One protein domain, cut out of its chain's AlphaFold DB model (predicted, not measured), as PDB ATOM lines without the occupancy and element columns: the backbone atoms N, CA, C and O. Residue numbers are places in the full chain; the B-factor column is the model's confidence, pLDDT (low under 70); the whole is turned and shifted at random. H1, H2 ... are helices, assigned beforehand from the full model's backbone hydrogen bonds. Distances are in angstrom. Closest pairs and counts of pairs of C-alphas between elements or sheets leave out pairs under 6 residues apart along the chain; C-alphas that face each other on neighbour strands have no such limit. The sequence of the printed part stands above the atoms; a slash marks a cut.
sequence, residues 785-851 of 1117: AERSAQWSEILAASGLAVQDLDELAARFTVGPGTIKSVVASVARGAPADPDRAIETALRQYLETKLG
ATOM      1  N   ALA A 785     200.950 101.936 143.362       82.38
ATOM      2  CA  ALA A 785     201.115 102.018 141.908       82.38
ATOM      3  C   ALA A 785     199.814 101.730 141.129       82.38
ATOM      4  O   ALA A 785     199.505 102.422 140.161       82.38
ATOM      5  N   GLU A 786     199.012 100.752 141.569       85.44
ATOM      6  CA  GLU A 786     197.696 100.484 140.973       85.44
ATOM      7  C   GLU A 786     196.708 101.632 141.224       85.44
ATOM      8  O   GLU A 786     195.975 102.004 140.310       85.44
ATOM      9  N   ARG A 787     196.696 102.236 142.424       89.19
ATOM     10  CA  ARG A 787     195.865 103.421 142.701       89.19
ATOM     11  C   ARG A 787     196.327 104.637 141.901       89.19
ATOM     12  O   ARG A 787     195.470 105.353 141.399       89.19
ATOM     13  N   SER A 788     197.629 104.853 141.728       89.50
ATOM     14  CA  SER A 788     198.166 105.933 140.895       89.50
ATOM     15  C   SER A 788     197.731 105.760 139.433       89.50
ATOM     16  O   SER A 788     197.200 106.691 138.830       89.50
ATOM     17  N   ALA A 789     197.813 104.544 138.882       88.75
ATOM     18  CA  ALA A 789     197.272 104.248 137.551       88.75
ATOM     19  C   ALA A 789     195.753 104.518 137.458       88.75
ATOM     20  O   ALA A 789     195.302 105.181 136.523       88.75
ATOM     21  N   GLN A 790     194.967 104.080 138.454       90.19
ATOM     22  CA  GLN A 790     193.518 104.331 138.523       90.19
ATOM     23  C   GLN A 790     193.181 105.830 138.579       90.19
ATOM     24  O   GLN A 790     192.300 106.286 137.847       90.19
ATOM     25  N   TRP A 791     193.878 106.604 139.420       92.06
ATOM     26  CA  TRP A 791     193.731 108.060 139.496       92.06
ATOM     27  C   TRP A 791     194.077 108.717 138.161       92.06
ATOM     28  O   TRP A 791     193.282 109.511 137.663       92.06
ATOM     29  N   SER A 792     195.206 108.348 137.550       91.38
ATOM     30  CA  SER A 792     195.667 108.930 136.287       91.38
ATOM     31  C   SER A 792     194.670 108.705 135.147       91.38
ATOM     32  O   SER A 792     194.362 109.645 134.417       91.38
ATOM     33  N   GLU A 793     194.137 107.489 134.995       90.38
ATOM     34  CA  GLU A 793     193.163 107.178 133.942       90.38
ATOM     35  C   GLU A 793     191.825 107.906 134.171       90.38
ATOM     36  O   GLU A 793     191.266 108.485 133.239       90.38
ATOM     37  N   ILE A 794     191.321 107.937 135.411       91.50
ATOM     38  CA  ILE A 794     190.036 108.579 135.736       91.50
ATOM     39  C   ILE A 794     190.113 110.109 135.619       91.50
ATOM     40  O   ILE A 794     189.160 110.728 135.137       91.50
ATOM     41  N   LEU A 795     191.225 110.725 136.034       92.25
ATOM     42  CA  LEU A 795     191.454 112.167 135.904       92.25
ATOM     43  C   LEU A 795     191.566 112.578 134.432       92.25
ATOM     44  O   LEU A 795     190.831 113.469 133.999       92.25
ATOM     45  N   ALA A 796     192.374 111.860 133.642       90.00
ATOM     46  CA  ALA A 796     192.511 112.097 132.205       90.00
ATOM     47  C   ALA A 796     191.172 111.943 131.461       90.00
ATOM     48  O   ALA A 796     190.798 112.813 130.675       90.00
ATOM     49  N   ALA A 797     190.393 110.899 131.771       88.81
ATOM     50  CA  ALA A 797     189.052 110.694 131.214       88.81
ATOM     51  C   ALA A 797     188.021 111.764 131.638       88.81
ATOM     52  O   ALA A 797     186.942 111.835 131.051       88.81
ATOM     53  N   SER A 798     188.340 112.583 132.646       89.38
ATOM     54  CA  SER A 798     187.489 113.663 133.166       89.38
ATOM     55  C   SER A 798     188.019 115.067 132.844       89.38
ATOM     56  O   SER A 798     187.417 116.048 133.275       89.38
ATOM     57  N   GLY A 799     189.136 115.181 132.112       88.62
ATOM     58  CA  GLY A 799     189.760 116.463 131.766       88.62
ATOM     59  C   GLY A 799     190.387 117.220 132.944       88.62
ATOM     60  O   GLY A 799     190.588 118.427 132.841       88.62
ATOM     61  N   LEU A 800     190.678 116.541 134.060       88.56
ATOM     62  CA  LEU A 800     191.312 117.131 135.242       88.56
ATOM     63  C   LEU A 800     192.777 116.689 135.364       88.56
ATOM     64  O   LEU A 800     193.147 115.594 134.944       88.56
ATOM     65  N   ALA A 801     193.591 117.534 135.990       87.00
ATOM     66  CA  ALA A 801     194.972 117.253 136.370       87.00
ATOM     67  C   ALA A 801     195.188 117.637 137.843       87.00
ATOM     68  O   ALA A 801     194.459 118.477 138.367       87.00
ATOM     69  N   VAL A 802     196.173 117.009 138.484       87.19
ATOM     70  CA  VAL A 802     196.605 117.244 139.874       87.19
ATOM     71  C   VAL A 802     198.132 117.354 139.906       87.19
ATOM     72  O   VAL A 802     198.790 116.865 138.984       87.19
ATOM     73  N   GLN A 803     198.698 118.000 140.924       83.00
ATOM     74  CA  GLN A 803     200.138 118.269 141.016       83.00
ATOM     75  C   GLN A 803     200.931 117.068 141.538       83.00
ATOM     76  O   GLN A 803     201.883 116.651 140.880       83.00
ATOM     77  N   ASP A 804     200.528 116.491 142.675       84.25
ATOM     78  CA  ASP A 804     201.125 115.258 143.207       84.25
ATOM     79  C   ASP A 804     200.078 114.144 143.322       84.25
ATOM     80  O   ASP A 804     199.293 114.032 144.269       84.25
ATOM     81  N   LEU A 805     200.069 113.309 142.288       86.06
ATOM     82  CA  LEU A 805     199.182 112.162 142.169       86.06
ATOM     83  C   LEU A 805     199.628 110.986 143.053       86.06
ATOM     84  O   LEU A 805     198.777 110.216 143.503       86.06
ATOM     85  N   ASP A 806     200.928 110.860 143.333       82.56
ATOM     86  CA  ASP A 806     201.464 109.789 144.171       82.56
ATOM     87  C   ASP A 806     201.283 110.102 145.660       82.56
ATOM     88  O   ASP A 806     200.962 109.179 146.404       82.56
ATOM     89  N   GLU A 807     201.361 111.361 146.114       82.81
ATOM     90  CA  GLU A 807     200.922 111.744 147.466       82.81
ATOM     91  C   GLU A 807     199.430 111.437 147.641       82.81
ATOM     92  O   GLU A 807     199.037 110.769 148.600       82.81
ATOM     93  N   LEU A 808     198.589 111.848 146.686       84.88
ATOM     94  CA  LEU A 808     197.140 111.655 146.751       84.88
ATOM     95  C   LEU A 808     196.774 110.158 146.778       84.88
ATOM     96  O   LEU A 808     196.017 109.714 147.651       84.88
ATOM     97  N   ALA A 809     197.376 109.347 145.900       86.44
ATOM     98  CA  ALA A 809     197.225 107.891 145.899       86.44
ATOM     99  C   ALA A 809     197.866 107.221 147.129       86.44
ATOM    100  O   ALA A 809     197.357 106.202 147.611       86.44
ATOM    101  N   ALA A 810     198.950 107.771 147.681       79.81
ATOM    102  CA  ALA A 810     199.590 107.294 148.901       79.81
ATOM    103  C   ALA A 810     198.806 107.648 150.166       79.81
ATOM    104  O   ALA A 810     198.947 106.916 151.146       79.81
ATOM    105  N   ARG A 811     198.011 108.720 150.170       78.69
ATOM    106  CA  ARG A 811     197.249 109.224 151.322       78.69
ATOM    107  C   ARG A 811     195.848 108.615 151.393       78.69
ATOM    108  O   ARG A 811     195.471 108.093 152.439       78.69
ATOM    109  N   PHE A 812     195.130 108.532 150.275       84.50
ATOM    110  CA  PHE A 812     193.781 107.954 150.225       84.50
ATOM    111  C   PHE A 812     193.788 106.517 149.665       84.50
ATOM    112  O   PHE A 812     194.201 106.278 148.532       84.50
ATOM    113  N   THR A 813     193.298 105.534 150.437       83.94
ATOM    114  CA  THR A 813     193.212 104.105 150.033       83.94
ATOM    115  C   THR A 813     191.846 103.709 149.451       83.94
ATOM    116  O   THR A 813     191.395 102.566 149.552       83.94
ATOM    117  N   VAL A 814     191.178 104.678 148.822       86.25
ATOM    118  CA  VAL A 814     189.893 104.509 148.131       86.25
ATOM    119  C   VAL A 814     190.012 103.629 146.879       86.25
ATOM    120  O   VAL A 814     191.033 103.632 146.197       86.25
ATOM    121  N   GLY A 815     188.949 102.879 146.564       87.81
ATOM    122  CA  GLY A 815     188.863 102.059 145.347       87.81
ATOM    123  C   GLY A 815     188.392 102.839 144.105       87.81
ATOM    124  O   GLY A 815     187.771 103.899 144.244       87.81
ATOM    125  N   PRO A 816     188.590 102.301 142.886       88.81
ATOM    126  CA  PRO A 816     188.387 103.026 141.623       88.81
ATOM    127  C   PRO A 816     186.952 103.531 141.401       88.81
ATOM    128  O   PRO A 816     186.747 104.584 140.801       88.81
ATOM    129  N   GLY A 817     185.937 102.844 141.935       87.94
ATOM    130  CA  GLY A 817     184.551 103.320 141.903       87.94
ATOM    131  C   GLY A 817     184.316 104.580 142.749       87.94
ATOM    132  O   GLY A 817     183.514 105.429 142.366       87.94
ATOM    133  N   THR A 818     185.038 104.732 143.862       88.62
ATOM    134  CA  THR A 818     185.014 105.949 144.690       88.62
ATOM    135  C   THR A 818     185.767 107.079 143.998       88.62
ATOM    136  O   THR A 818     185.221 108.174 143.893       88.62
ATOM    137  N   ILE A 819     186.956 106.791 143.452       90.88
ATOM    138  CA  ILE A 819     187.750 107.737 142.649       90.88
ATOM    139  C   ILE A 819     186.878 108.313 141.522       90.88
ATOM    140  O   ILE A 819     186.685 109.525 141.446       90.88
ATOM    141  N   LYS A 820     186.242 107.449 140.718       90.44
ATOM    142  CA  LYS A 820     185.351 107.858 139.621       90.44
ATOM    143  C   LYS A 820     184.156 108.691 140.089       90.44
ATOM    144  O   LYS A 820     183.804 109.656 139.419       90.44
ATOM    145  N   SER A 821     183.550 108.353 141.229       89.38
ATOM    146  CA  SER A 821     182.420 109.111 141.788       89.38
ATOM    147  C   SER A 821     182.829 110.519 142.241       89.38
ATOM    148  O   SER A 821     182.124 111.488 141.963       89.38
ATOM    149  N   VAL A 822     183.983 110.646 142.906       91.06
ATOM    150  CA  VAL A 822     184.500 111.935 143.386       91.06
ATOM    151  C   VAL A 822     184.969 112.802 142.222       91.06
ATOM    152  O   VAL A 822     184.489 113.926 142.086       91.06
ATOM    153  N   VAL A 823     185.827 112.278 141.343       92.62
ATOM    154  CA  VAL A 823     186.362 113.022 140.191       92.62
ATOM    155  C   VAL A 823     185.234 113.500 139.272       92.62
ATOM    156  O   VAL A 823     185.200 114.677 138.925       92.62
ATOM    157  N   ALA A 824     184.245 112.652 138.961       90.50
ATOM    158  CA  ALA A 824     183.087 113.068 138.166       90.50
ATOM    159  C   ALA A 824     182.226 114.134 138.870       90.50
ATOM    160  O   ALA A 824     181.589 114.948 138.203       90.50
ATOM    161  N   SER A 825     182.197 114.166 140.208       90.94
ATOM    162  CA  SER A 825     181.492 115.225 140.933       90.94
ATOM    163  C   SER A 825     182.265 116.542 140.966       90.94
ATOM    164  O   SER A 825     181.640 117.592 140.851       90.94
ATOM    165  N   VAL A 826     183.595 116.488 141.069       92.50
ATOM    166  CA  VAL A 826     184.475 117.664 141.025       92.50
ATOM    167  C   VAL A 826     184.514 118.269 139.619       92.50
ATOM    168  O   VAL A 826     184.364 119.480 139.480       92.50
ATOM    169  N   ALA A 827     184.615 117.449 138.567       90.31
ATOM    170  CA  ALA A 827     184.653 117.908 137.175       90.31
ATOM    171  C   ALA A 827     183.410 118.733 136.785       90.31
ATOM    172  O   ALA A 827     183.533 119.754 136.112       90.31
ATOM    173  N   ARG A 828     182.218 118.366 137.287       90.00
ATOM    174  CA  ARG A 828     180.975 119.149 137.106       90.00
ATOM    175  C   ARG A 828     181.026 120.556 137.713       90.00
ATOM    176  O   ARG A 828     180.236 121.400 137.311       90.00
ATOM    177  N   GLY A 829     181.904 120.792 138.689       86.06
ATOM    178  CA  GLY A 829     182.090 122.090 139.339       86.06
ATOM    179  C   GLY A 829     183.172 122.973 138.713       86.06
ATOM    180  O   GLY A 829     183.298 124.114 139.143       86.06
ATOM    181  N   ALA A 830     183.945 122.460 137.743       81.75
ATOM    182  CA  ALA A 830     185.043 123.163 137.062       81.75
ATOM    183  C   ALA A 830     185.939 124.015 138.004       81.75
ATOM    184  O   ALA A 830     186.051 125.230 137.821       81.75
ATOM    185  N   PRO A 831     186.548 123.417 139.050       85.56
ATOM    186  CA  PRO A 831     187.301 124.161 140.056       85.56
ATOM    187  C   PRO A 831     188.580 124.784 139.483       85.56
ATOM    188  O   PRO A 831     189.275 124.174 138.675       85.56
ATOM    189  N   ALA A 832     188.950 125.959 139.996       83.25
ATOM    190  CA  ALA A 832     190.248 126.585 139.718       83.25
ATOM    191  C   ALA A 832     191.438 125.873 140.406       83.25
ATOM    192  O   ALA A 832     192.587 126.118 140.053       83.25
ATOM    193  N   ASP A 833     191.155 125.014 141.388       89.56
ATOM    194  CA  ASP A 833     192.108 124.243 142.196       89.56
ATOM    195  C   ASP A 833     191.580 122.793 142.297       89.56
ATOM    196  O   ASP A 833     190.743 122.500 143.163       89.56
ATOM    197  N   PRO A 834     191.946 121.903 141.348       87.12
ATOM    198  CA  PRO A 834     191.445 120.531 141.309       87.12
ATOM    199  C   PRO A 834     191.909 119.693 142.500       87.12
ATOM    200  O   PRO A 834     191.090 118.981 143.080       87.12
ATOM    201  N   ASP A 835     193.181 119.803 142.890       87.12
ATOM    202  CA  ASP A 835     193.793 119.082 144.009       87.12
ATOM    203  C   ASP A 835     192.994 119.283 145.302       87.12
ATOM    204  O   ASP A 835     192.490 118.324 145.899       87.12
ATOM    205  N   ARG A 836     192.777 120.544 145.695       87.31
ATOM    206  CA  ARG A 836     192.024 120.888 146.906       87.31
ATOM    207  C   ARG A 836     190.543 120.547 146.792       87.31
ATOM    208  O   ARG A 836     189.922 120.192 147.797       87.31
ATOM    209  N   ALA A 837     189.953 120.649 145.600       89.75
ATOM    210  CA  ALA A 837     188.561 120.263 145.376       89.75
ATOM    211  C   ALA A 837     188.362 118.742 145.526       89.75
ATOM    212  O   ALA A 837     187.404 118.312 146.173       89.75
ATOM    213  N   ILE A 838     189.291 117.933 145.008       90.81
ATOM    214  CA  ILE A 838     189.315 116.475 145.173       90.81
ATOM    215  C   ILE A 838     189.551 116.108 146.640       90.81
ATOM    216  O   ILE A 838     188.795 115.300 147.178       90.81
ATOM    217  N   GLU A 839     190.523 116.725 147.319       87.38
ATOM    218  CA  GLU A 839     190.774 116.472 148.743       87.38
ATOM    219  C   GLU A 839     189.542 116.814 149.601       87.38
ATOM    220  O   GLU A 839     189.140 116.035 150.466       87.38
ATOM    221  N   THR A 840     188.892 117.950 149.331       87.38
ATOM    222  CA  THR A 840     187.673 118.381 150.037       87.38
ATOM    223  C   THR A 840     186.518 117.405 149.803       87.38
ATOM    224  O   THR A 840     185.846 117.009 150.755       87.38
ATOM    225  N   ALA A 841     186.313 116.958 148.562       89.38
ATOM    226  CA  ALA A 841     185.264 116.002 148.219       89.38
ATOM    227  C   ALA A 841     185.534 114.589 148.777       89.38
ATOM    228  O   ALA A 841     184.597 113.920 149.218       89.38
ATOM    229  N   LEU A 842     186.798 114.147 148.836       88.06
ATOM    230  CA  LEU A 842     187.205 112.914 149.524       88.06
ATOM    231  C   LEU A 842     186.934 113.008 151.029       88.06
ATOM    232  O   LEU A 842     186.284 112.123 151.583       88.06
ATOM    233  N   ARG A 843     187.358 114.096 151.688       83.19
ATOM    234  CA  ARG A 843     187.075 114.345 153.114       83.19
ATOM    235  C   ARG A 843     185.567 114.321 153.391       83.19
ATOM    236  O   ARG A 843     185.137 113.597 154.284       83.19
ATOM    237  N   GLN A 844     184.756 115.011 152.585       85.00
ATOM    238  CA  GLN A 844     183.295 115.033 152.732       85.00
ATOM    239  C   GLN A 844     182.656 113.644 152.524       85.00
ATOM    240  O   GLN A 844     181.748 113.261 153.264       85.00
ATOM    241  N   TYR A 845     183.136 112.862 151.551       85.38
ATOM    242  CA  TYR A 845     182.695 111.480 151.322       85.38
ATOM    243  C   TYR A 845     182.995 110.571 152.527       85.38
ATOM    244  O   TYR A 845     182.136 109.792 152.949       85.38
ATOM    245  N   LEU A 846     184.186 110.701 153.116       81.19
ATOM    246  CA  LEU A 846     184.592 109.935 154.296       81.19
ATOM    247  C   LEU A 846     183.820 110.365 155.549       81.19
ATOM    248  O   LEU A 846     183.318 109.507 156.269       81.19
ATOM    249  N   GLU A 847     183.626 111.666 155.774       80.56
ATOM    250  CA  GLU A 847     182.774 112.184 156.855       80.56
ATOM    251  C   GLU A 847     181.324 111.691 156.729       80.56
ATOM    252  O   GLU A 847     180.715 111.300 157.724       80.56
ATOM    253  N   THR A 848     180.800 111.593 155.504       80.38
ATOM    254  CA  THR A 848     179.467 111.023 155.240       80.38
ATOM    255  C   THR A 848     179.392 109.530 155.600       80.38
ATOM    256  O   THR A 848     178.375 109.090 156.131       80.38
ATOM    257  N   LYS A 849     180.461 108.746 155.377       74.56
ATOM    258  CA  LYS A 849     180.547 107.339 155.831       74.56
ATOM    259  C   LYS A 849     180.688 107.195 157.348       74.56
ATOM    260  O   LYS A 849     180.130 106.263 157.921       74.56
ATOM    261  N   LEU A 850     181.461 108.082 157.973       71.50
ATOM    262  CA  LEU A 850     181.739 108.087 159.414       71.50
ATOM    263  C   LEU A 850     180.506 108.501 160.240       71.50
ATOM    264  O   LEU A 850     180.337 108.056 161.379       71.50
ATOM    265  N   GLY A 851     179.617 109.302 159.643       66.38
ATOM    266  CA  GLY A 851     178.288 109.617 160.160       66.38
ATOM    267  C   GLY A 851     178.298 110.331 161.516       66.38
ATOM    268  O   GLY A 851     179.301 110.880 161.962       66.38
TER     269      GLY A 851
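What this domain is: This is residues 785 to 851 of the 1117 residues of the protein "ATP-binding protein" of Deltaproteobacteria bacterium (UniProt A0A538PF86). Two helices, H1 and H3, lie side by side and run the same way; H2 packs across H1 at residues 787 to 792, and the longest helix, H4, packs with its residues 834 to 842 on residues 822 to 826 of H3. The rest of H4 runs on past H3, and its last residue, Gly 851, is far from H1. The printed part has 67 residues, with four named helices in the order H1, H2, H3, H4 and no named strand: all helix. It is compact, with a radius of gyration of the C-alphas of 10.9 A, and spans 31 by 27 by 18 A.

Where its parts are: Find C-alpha 785 at (201.115, 102.018, 141.908); from there H1, residues 785 to 796, runs 16.4 A. Next come H2, residues 805 to 811, and H3, residues 816 to 827, 16.0 A long. H4, residues 834 to 851, starts at C-alpha 834 (191.445, 120.531, 141.309) and runs 25.4 A to C-alpha 851 (178.288, 109.617, 160.160).

How they stand to each other: H1 touches H3 at a shallow tilt of 32 degrees, the same way; their closest C-alphas, of Ile 794 and Lys 820, are 6.1 A apart. With residues 787 to 792 alone, H1 touches H2 at a steep tilt of 53 degrees, opposite ways; look at the closest C-alphas, Ser 788 and Ala 809, 5.5 A apart. Residues 822 to 826 of H3 touch residues 834 to 842 of H4, closest at the C-alphas of Val 822 and Ala 841, 6.4 A; the helices run opposite ways at a steep tilt of 57 degrees. H1 and H4 are apart, H2 and H3 too, and H2 and H4 only just, at 8.2 A. In H1, H2, H3 and H4 every O i to N i+4 pair is within hydrogen-bond range.

The domain as a whole: The two C-alphas farthest apart, of Ala 796 and Gly 851, are 31.5 A from each other. The printed part has no cut; the link H2 to H3 is tight and the other two are short. Mean pLDDT of the printed part is 86.5, and residue 851 alone is under 70.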